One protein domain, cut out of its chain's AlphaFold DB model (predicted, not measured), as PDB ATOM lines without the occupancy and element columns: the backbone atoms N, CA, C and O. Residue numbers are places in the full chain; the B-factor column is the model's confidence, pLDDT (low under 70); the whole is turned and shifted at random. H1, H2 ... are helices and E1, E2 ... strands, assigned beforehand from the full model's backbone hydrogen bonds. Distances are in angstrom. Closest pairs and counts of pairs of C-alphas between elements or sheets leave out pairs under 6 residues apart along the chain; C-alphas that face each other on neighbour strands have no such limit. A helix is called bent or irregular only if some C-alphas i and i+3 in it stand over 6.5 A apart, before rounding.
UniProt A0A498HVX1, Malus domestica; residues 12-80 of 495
ATOM      1  N   GLY A  12     -19.372  18.594  23.624       45.47
ATOM      2  CA  GLY A  12     -18.071  18.394  24.249       45.47
ATOM      3  C   GLY A  12     -17.831  19.525  25.242       45.47
ATOM      4  O   GLY A  12     -17.632  20.661  24.821       45.47
ATOM      5  N   GLY A  13     -17.864  19.242  26.547       48.53
ATOM      6  CA  GLY A  13     -17.482  20.231  27.558       48.53
ATOM      7  C   GLY A  13     -16.028  20.651  27.342       48.53
ATOM      8  O   GLY A  13     -15.130  19.816  27.447       48.53
ATOM      9  N   GLY A  14     -15.798  21.911  26.970       54.72
ATOM     10  CA  GLY A  14     -14.450  22.461  26.846       54.72
ATOM     11  C   GLY A  14     -13.842  22.799  28.215       54.72
ATOM     12  O   GLY A  14     -14.505  22.657  29.245       54.72
ATOM     13  N   PRO A  15     -12.563  23.211  28.262       59.62
ATOM     14  CA  PRO A  15     -11.897  23.535  29.515       59.62
ATOM     15  C   PRO A  15     -12.553  24.757  30.170       59.62
ATOM     16  O   PRO A  15     -12.619  25.834  29.576       59.62
ATOM     17  N   VAL A  16     -12.999  24.581  31.413       64.38
ATOM     18  CA  VAL A  16     -13.421  25.665  32.303       64.38
ATOM     19  C   VAL A  16     -12.332  25.851  33.354       64.38
ATOM     20  O   VAL A  16     -11.927  24.893  34.010       64.38
ATOM     21  N   ASN A  17     -11.842  27.076  33.498       66.75
ATOM     22  CA  ASN A  17     -10.990  27.487  34.607       66.75
ATOM     23  C   ASN A  17     -11.764  28.521  35.422       66.75
ATOM     24  O   ASN A  17     -11.884  29.673  34.994       66.75
ATOM     25  N   GLY A  18     -12.338  28.086  36.542       75.88
ATOM     26  CA  GLY A  18     -13.184  28.931  37.365       75.88
ATOM     27  C   GLY A  18     -13.949  28.200  38.458       75.88
ATOM     28  O   GLY A  18     -13.877  26.982  38.552       75.88
ATOM     29  N   GLU A  19     -14.681  28.984  39.242       78.56
ATOM     30  CA  GLU A  19     -15.604  28.567  40.297       78.56
ATOM     31  C   GLU A  19     -16.935  29.313  40.111       78.56
ATOM     32  O   GLU A  19     -16.955  30.549  40.088       78.56
ATOM     33  N   ILE A  20     -18.043  28.577  39.985       88.50
ATOM     34  CA  ILE A  20     -19.407  29.118  39.879       88.50
ATOM     35  C   ILE A  20     -20.102  29.003  41.241       88.50
ATOM     36  O   ILE A  20     -20.656  27.966  41.620       88.50
ATOM     37  N   TYR A  21     -20.088  30.086  42.013       85.25
ATOM     38  CA  TYR A  21     -20.560  30.117  43.398       85.25
ATOM     39  C   TYR A  21     -22.065  29.852  43.518       85.25
ATOM     40  O   TYR A  21     -22.494  29.135  44.427       85.25
ATOM     41  N   ASN A  22     -22.870  30.342  42.572       94.06
ATOM     42  CA  ASN A  22     -24.321  30.127  42.553       94.06
ATOM     43  C   ASN A  22     -24.765  28.816  41.866       94.06
ATOM     44  O   ASN A  22     -25.966  28.614  41.673       94.06
ATOM     45  N   HIS A  23     -23.853  27.881  41.550       93.38
ATOM     46  CA  HIS A  23     -24.184  26.644  40.819       93.38
ATOM     47  C   HIS A  23     -25.309  25.816  41.461       93.38
ATOM     48  O   HIS A  23     -26.093  25.192  40.750       93.38
ATOM     49  N   LYS A  24     -25.430  25.801  42.796       92.06
ATOM     50  CA  LYS A  24     -26.507  25.068  43.492       92.06
ATOM     51  C   LYS A  24     -27.881  25.672  43.215       92.06
ATOM     52  O   LYS A  24     -28.811  24.936  42.915       92.06
ATOM     53  N   GLN A  25     -27.982  27.000  43.260       93.44
ATOM     54  CA  GLN A  25     -29.214  27.722  42.949       93.44
ATOM     55  C   GLN A  25     -29.581  27.564  41.467       93.44
ATOM     56  O   GLN A  25     -30.739  27.334  41.136       93.44
ATOM     57  N   LEU A  26     -28.591  27.628  40.572       92.62
ATOM     58  CA  LEU A  26     -28.800  27.409  39.139       92.62
ATOM     59  C   LEU A  26     -29.294  25.980  38.851       92.62
ATOM     60  O   LEU A  26     -30.242  25.796  38.091       92.62
ATOM     61  N   ARG A  27     -28.730  24.968  39.525       92.56
ATOM     62  CA  ARG A  27     -29.175  23.562  39.434       92.56
ATOM     63  C   ARG A  27     -30.632  23.370  39.850       92.56
ATOM     64  O   ARG A  27     -31.318  22.540  39.261       92.56
ATOM     65  N   GLU A  28     -31.120  24.128  40.832       90.69
ATOM     66  CA  GLU A  28     -32.528  24.068  41.247       90.69
ATOM     67  C   GLU A  28     -33.491  24.572  40.167       90.69
ATOM     68  O   GLU A  28     -34.632  24.106  40.119       90.69
ATOM     69  N   ASN A  29     -33.042  25.474  39.293       87.38
ATOM     70  CA  ASN A  29     -33.843  26.002  38.189       87.38
ATOM     71  C   ASN A  29     -33.772  25.113  36.933       87.38
ATOM     72  O   ASN A  29     -34.735  25.064  36.176       87.38
ATOM     73  N   LEU A  30     -32.704  24.326  36.771       89.56
ATOM     74  CA  LEU A  30     -32.443  23.448  35.621       89.56
ATOM     75  C   LEU A  30     -32.967  22.012  35.821       89.56
ATOM     76  O   LEU A  30     -32.272  21.031  35.551       89.56
ATOM     77  N   LYS A  31     -34.202  21.852  36.318       83.44
ATOM     78  CA  LYS A  31     -34.778  20.523  36.647       83.44
ATOM     79  C   LYS A  31     -35.001  19.625  35.424       83.44
ATOM     80  O   LYS A  31     -35.127  18.411  35.577       83.44
ATOM     81  N   SER A  32     -35.069  20.219  34.234       85.50
ATOM     82  CA  SER A  32     -35.148  19.568  32.918       85.50
ATOM     83  C   SER A  32     -33.868  18.814  32.548       85.50
ATOM     84  O   SER A  32     -33.912  17.919  31.702       85.50
ATOM     85  N   HIS A  33     -32.738  19.159  33.171       86.88
ATOM     86  CA  HIS A  33     -31.412  18.694  32.785       86.88
ATOM     87  C   HIS A  33     -30.887  17.615  33.734       86.88
ATOM     88  O   HIS A  33     -31.062  17.664  34.952       86.88
ATOM     89  N   GLN A  34     -30.215  16.614  33.163       88.12
ATOM     90  CA  GLN A  34     -29.557  15.559  33.931       88.12
ATOM     91  C   GLN A  34     -28.072  15.872  34.095       88.12
ATOM     92  O   GLN A  34     -27.275  15.607  33.195       88.12
ATOM     93  N   PHE A  35     -27.713  16.379  35.271       87.06
ATOM     94  CA  PHE A  35     -26.323  16.592  35.661       87.06
ATOM     95  C   PHE A  35     -25.606  15.256  35.875       87.06
ATOM     96  O   PHE A  35     -26.101  14.366  36.570       87.06
ATOM     97  N   ARG A  36     -24.421  15.120  35.288       84.94
ATOM     98  CA  ARG A  36     -23.579  13.919  35.327       84.94
ATOM     99  C   ARG A  36     -22.450  14.038  36.341       84.94
ATOM    100  O   ARG A  36     -21.900  13.017  36.751       84.94
ATOM    101  N   THR A  37     -22.101  15.254  36.746       84.94
ATOM    102  CA  THR A  37     -21.011  15.532  37.679       84.94
ATOM    103  C   THR A  37     -21.476  16.376  38.869       84.94
ATOM    104  O   THR A  37     -22.536  17.011  38.877       84.94
ATOM    105  N   GLY A  38     -20.646  16.383  39.913       84.56
ATOM    106  CA  GLY A  38     -20.777  17.311  41.035       84.56
ATOM    107  C   GLY A  38     -20.050  18.641  40.820       84.56
ATOM    108  O   GLY A  38     -20.009  19.432  41.755       84.56
ATOM    109  N   SER A  39     -19.448  18.877  39.644       84.81
ATOM    110  CA  SER A  39     -18.706  20.112  39.378       84.81
ATOM    111  C   SER A  39     -19.665  21.292  39.286       84.81
ATOM    112  O   SER A  39     -20.672  21.263  38.578       84.81
ATOM    113  N   ASP A  40     -19.331  22.353  39.994       86.75
ATOM    114  CA  ASP A  40     -19.945  23.669  39.900       86.75
ATOM    115  C   ASP A  40     -20.018  24.181  38.446       86.75
ATOM    116  O   ASP A  40     -21.056  24.698  38.042       86.75
ATOM    117  N   CYS A  41     -18.993  23.919  37.631       87.62
ATOM    118  CA  CYS A  41     -18.878  24.373  36.244       87.62
ATOM    119  C   CYS A  41     -19.820  23.671  35.247       87.62
ATOM    120  O   CYS A  41     -20.028  24.171  34.144       87.62
ATOM    121  N   GLU A  42     -20.429  22.532  35.597       91.38
ATOM    122  CA  GLU A  42     -21.334  21.805  34.684       91.38
ATOM    123  C   GLU A  42     -22.620  22.587  34.365       91.38
ATOM    124  O   GLU A  42     -23.220  22.399  33.308       91.38
ATOM    125  N   VAL A  43     -23.021  23.518  35.241       92.56
ATOM    126  CA  VAL A  43     -24.185  24.391  35.004       92.56
ATOM    127  C   VAL A  43     -24.034  25.244  33.748       92.56
ATOM    128  O   VAL A  43     -25.040  25.574  33.135       92.56
ATOM    129  N   ILE A  44     -22.802  25.549  33.327       91.75
ATOM    130  CA  ILE A  44     -22.500  26.360  32.139       91.75
ATOM    131  C   ILE A  44     -23.055  25.694  30.876       91.75
ATOM    132  O   ILE A  44     -23.683  26.358  30.057       91.75
ATOM    133  N   ALA A  45     -22.869  24.377  30.734       90.31
ATOM    134  CA  ALA A  45     -23.351  23.648  29.564       90.31
ATOM    135  C   ALA A  45     -24.886  23.616  29.505       90.31
ATOM    136  O   ALA A  45     -25.468  23.847  28.452       90.31
ATOM    137  N   HIS A  46     -25.544  23.385  30.641       92.19
ATOM    138  CA  HIS A  46     -27.007  23.322  30.704       92.19
ATOM    139  C   HIS A  46     -27.677  24.695  30.584       92.19
ATOM    140  O   HIS A  46     -28.725  24.815  29.958       92.19
ATOM    141  N   LEU A  47     -27.055  25.751  31.109       92.25
ATOM    142  CA  LEU A  47     -27.525  27.116  30.894       92.25
ATOM    143  C   LEU A  47     -27.415  27.532  29.423       92.25
ATOM    144  O   LEU A  47     -28.327  28.176  28.910       92.25
ATOM    145  N   TYR A  48     -26.350  27.117  28.731       90.56
ATOM    146  CA  TYR A  48     -26.230  27.309  27.286       90.56
ATOM    147  C   TYR A  48     -27.322  26.548  26.511       90.56
ATOM    148  O   TYR A  48     -27.873  27.071  25.545       90.56
ATOM    149  N   GLU A  49     -27.688  25.337  26.952       87.75
ATOM    150  CA  GLU A  49     -28.785  24.564  26.350       87.75
ATOM    151  C   GLU A  49     -30.152  25.272  26.459       87.75
ATOM    152  O   GLU A  49     -30.918  25.220  25.495       87.75
ATOM    153  N   GLU A  50     -30.468  25.927  27.587       89.31
ATOM    154  CA  GLU A  50     -31.759  26.619  27.782       89.31
ATOM    155  C   GLU A  50     -31.784  28.058  27.241       89.31
ATOM    156  O   GLU A  50     -32.817  28.510  26.742       89.31
ATOM    157  N   HIS A  51     -30.667  28.785  27.333       88.06
ATOM    158  CA  HIS A  51     -30.625  30.237  27.114       88.06
ATOM    159  C   HIS A  51     -29.696  30.682  25.973       88.06
ATOM    160  O   HIS A  51     -29.552  31.883  25.734       88.06
ATOM    161  N   GLY A  52     -29.064  29.754  25.249       88.25
ATOM    162  CA  GLY A  52     -28.125  30.097  24.180       88.25
ATOM    163  C   GLY A  52     -26.943  30.900  24.723       88.25
ATOM    164  O   GLY A  52     -26.353  30.518  25.722       88.25
ATOM    165  N   GLU A  53     -26.588  32.023  24.095       88.75
ATOM    166  CA  GLU A  53     -25.449  32.861  24.518       88.75
ATOM    167  C   GLU A  53     -25.784  33.837  25.666       88.75
ATOM    168  O   GLU A  53     -24.880  34.410  26.275       88.75
ATOM    169  N   GLU A  54     -27.063  34.015  26.014       87.44
ATOM    170  CA  GLU A  54     -27.526  35.047  26.960       87.44
ATOM    171  C   GLU A  54     -27.423  34.637  28.443       87.44
ATOM    172  O   GLU A  54     -27.887  35.347  29.333       87.44
ATOM    173  N   PHE A  55     -26.796  33.500  28.742       90.38
ATOM    174  CA  PHE A  55     -26.708  32.972  30.106       90.38
ATOM    175  C   PHE A  55     -25.529  33.491  30.934       90.38
ATOM    176  O   PHE A  55     -25.498  33.285  32.145       90.38
ATOM    177  N   VAL A  56     -24.530  34.115  30.303       88.88
ATOM    178  CA  VAL A  56     -23.252  34.444  30.963       88.88
ATOM    179  C   VAL A  56     -23.449  35.389  32.157       88.88
ATOM    180  O   VAL A  56     -22.780  35.226  33.172       88.88
ATOM    181  N   ASP A  57     -24.409  36.316  32.077       87.50
ATOM    182  CA  ASP A  57     -24.754  37.258  33.162       87.50
ATOM    183  C   ASP A  57     -25.455  36.577  34.359       87.50
ATOM    184  O   ASP A  57     -25.578  37.149  35.437       87.50
ATOM    185  N   MET A  58     -25.899  35.324  34.195       91.44
ATOM    186  CA  MET A  58     -26.506  34.521  35.264       91.44
ATOM    187  C   MET A  58     -25.458  33.827  36.149       91.44
ATOM    188  O   MET A  58     -25.801  33.280  37.201       91.44
ATOM    189  N   LEU A  59     -24.195  33.804  35.718       89.19
ATOM    190  CA  LEU A  59     -23.101  33.152  36.430       89.19
ATOM    191  C   LEU A  59     -22.541  34.088  37.509       89.19
ATOM    192  O   LEU A  59     -21.939  35.114  37.201       89.19
ATOM    193  N   ASP A  60     -22.681  33.703  38.777       86.75
ATOM    194  CA  ASP A  60     -21.985  34.351  39.893       86.75
ATOM    195  C   ASP A  60     -20.733  33.536  40.208       86.75
ATOM    196  O   ASP A  60     -20.806  32.468  40.821       86.75
ATOM    197  N   GLY A  61     -19.587  33.994  39.711       78.94
ATOM    198  CA  GLY A  61     -18.357  33.223  39.770       78.94
ATOM    199  C   GLY A  61     -17.153  33.930  39.173       78.94
ATOM    200  O   GLY A  61     -17.266  34.948  38.492       78.94
ATOM    201  N   MET A  62     -15.983  33.348  39.410       74.50
ATOM    202  CA  MET A  62     -14.752  33.699  38.706       74.50
ATOM    203  C   MET A  62     -14.523  32.621  37.664       74.50
ATOM    204  O   MET A  62     -14.315  31.476  38.043       74.50
ATOM    205  N   PHE A  63     -14.584  32.935  36.373       78.38
ATOM    206  CA  PHE A  63     -14.542  31.911  35.338       78.38
ATOM    207  C   PHE A  63     -13.921  32.399  34.040       78.38
ATOM    208  O   PHE A  63     -14.010  33.556  33.645       78.38
ATOM    209  N   SER A  64     -13.328  31.453  33.331       77.88
ATOM    210  CA  SER A  64     -13.032  31.541  31.912       77.88
ATOM    211  C   SER A  64     -13.323  30.181  31.297       77.88
ATOM    212  O   SER A  64     -12.899  29.157  31.837       77.88
ATOM    213  N   PHE A  65     -14.073  30.152  30.202       82.44
ATOM    214  CA  PHE A  65     -14.394  28.899  29.530       82.44
ATOM    215  C   PHE A  65     -14.462  29.053  28.020       82.44
ATOM    216  O   PHE A  65     -14.671  30.146  27.492       82.44
ATOM    217  N   VAL A  66     -14.329  27.914  27.347       81.12
ATOM    218  CA  VAL A  66     -14.693  27.728  25.944       81.12
ATOM    219  C   VAL A  66     -15.677  26.564  25.877       81.12
ATOM    220  O   VAL A  66     -15.403  25.500  26.427       81.12
ATOM    221  N   LEU A  67     -16.813  26.755  25.214       83.94
ATOM    222  CA  LEU A  67     -17.832  25.734  24.977       83.94
ATOM    223  C   LEU A  67     -17.959  25.518  23.468       83.94
ATOM    224  O   LEU A  67     -18.120  26.480  22.724       83.94
ATOM    225  N   LEU A  68     -17.864  24.261  23.029       82.75
ATOM    226  CA  LEU A  68     -18.019  23.849  21.632       82.75
ATOM    227  C   LEU A  68     -19.353  23.112  21.464       82.75
ATOM    228  O   LEU A  68     -19.549  22.039  22.046       82.75
ATOM    229  N   ASP A  69     -20.241  23.649  20.633       84.06
ATOM    230  CA  ASP A  69     -21.458  22.967  20.215       84.06
ATOM    231  C   ASP A  69     -21.170  22.098  18.985       84.06
ATOM    232  O   ASP A  69     -20.870  22.564  17.887       84.06
ATOM    233  N   THR A  70     -21.241  20.781  19.167       83.25
ATOM    234  CA  THR A  70     -20.920  19.837  18.089       83.25
ATOM    235  C   THR A  70     -22.058  19.651  17.087       83.25
ATOM    236  O   THR A  70     -21.828  19.087  16.015       83.25
ATOM    237  N   ARG A  71     -23.272  20.129  17.398       81.81
ATOM    238  CA  ARG A  71     -24.453  20.007  16.527       81.81
ATOM    239  C   ARG A  71     -24.331  20.893  15.294       81.81
ATOM    240  O   ARG A  71     -24.731  20.478  14.210       81.81
ATOM    241  N   ASP A  72     -23.755  22.079  15.464       84.44
ATOM    242  CA  ASP A  72     -23.564  23.076  14.408       84.44
ATOM    243  C   ASP A  72     -22.100  23.522  14.228       84.44
ATOM    244  O   ASP A  72     -21.813  24.324  13.343       84.44
ATOM    245  N   GLN A  73     -21.171  22.947  15.003       79.44
ATOM    246  CA  GLN A  73     -19.735  23.259  14.991       79.44
ATOM    247  C   GLN A  73     -19.413  24.703  15.422       79.44
ATOM    248  O   GLN A  73     -18.341  25.219  15.096       79.44
ATOM    249  N   SER A  74     -20.317  25.357  16.156       82.31
ATOM    250  CA  SER A  74     -20.097  26.684  16.735       82.31
ATOM    251  C   SER A  74     -19.386  26.607  18.092       82.31
ATOM    252  O   SER A  74     -19.382  25.572  18.760       82.31
ATOM    253  N   PHE A  75     -18.745  27.699  18.515       85.06
ATOM    254  CA  PHE A  75     -18.146  27.799  19.846       85.06
ATOM    255  C   PHE A  75     -18.397  29.172  20.469       85.06
ATOM    256  O   PHE A  75     -18.414  30.185  19.772       85.06
ATOM    257  N   ILE A  76     -18.512  29.198  21.795       83.50
ATOM    258  CA  ILE A  76     -18.578  30.412  22.609       83.50
ATOM    259  C   ILE A  76     -17.447  30.397  23.633       83.50
ATOM    260  O   ILE A  76     -17.108  29.357  24.199       83.50
ATOM    261  N   ALA A  77     -16.856  31.561  23.882       81.38
ATOM    262  CA  ALA A  77     -15.911  31.764  24.965       81.38
ATOM    263  C   ALA A  77     -16.358  32.955  25.809       81.38
ATOM    264  O   ALA A  77     -16.703  34.004  25.265       81.38
ATOM    265  N   ALA A  78     -16.328  32.801  27.128       80.06
ATOM    266  CA  ALA A  78     -16.692  33.865  28.052       80.06
ATOM    267  C   ALA A  78     -15.737  33.914  29.245       80.06
ATOM    268  O   ALA A  78     -15.096  32.922  29.605       80.06
ATOM    269  N   ARG A  79     -15.642  35.101  29.843       75.00
ATOM    270  CA  ARG A  79     -14.874  35.383  31.055       75.00
ATOM    271  C   ARG A  79     -15.759  36.145  32.036       75.00
ATOM    272  O   ARG A  79     -16.673  36.842  31.600       75.00
ATOM    273  N   ASP A  80     -15.481  36.003  33.325       74.38
ATOM    274  CA  ASP A  80     -16.199  36.697  34.387       74.38
ATOM    275  C   ASP A  80     -16.206  38.225  34.207       74.38
ATOM    276  O   ASP A  80     -15.310  38.817  33.596       74.38
TER     277      ASP A  80
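AT A GLANCE: This is residues 12 to 80 of the 495 residues of a protein of Malus domestica (UniProt A0A498HVX1). A twisted, three-stranded sheet curls round helix H2, and short H1 packs on residues 40 to 43 of H2. The printed part has 69 residues, mixed helices and strands, ordered E1, H1, H2, E2, E3; the antiparallel sheet E1 E2 E3 has H2 on one face, two layers. It is compact, radius of gyration of the C-alphas 11.1 A, spanning 30 by 25 by 21 A.

HOW THE PARTS SIT: E2, residues 61 to 69, has antiparallel neighbours E1, residues 16 to 20, and E3, residues 74 to 79, its hairpin partner; N 17 and O 64, 2.9 A, and N 67 and O 76, 2.8 A, are within hydrogen-bond range. H2, residues 40 to 58, is irregular, C-alphas 50 and 53 being 9.5 A apart; 6 of 15 O i to N i+4 and 8 of 16 O i to N i+3 pairs are within range. H1, residues 23 to 29, has every O i to N i+4 pair within range and touches H2, closest C-alphas His 23 and Asp 40, 5.3 A.

IN THESE COORDINATES: E1 begins at C-alpha 16 (-13.421, 25.665, 32.303); E3 ends at C-alpha 79 (-14.874, 35.383, 31.055). E2 spans 22.3 A.

THE WHOLE: The printed part has no cut and no long link; residues 12 to 17 have pLDDT under 70.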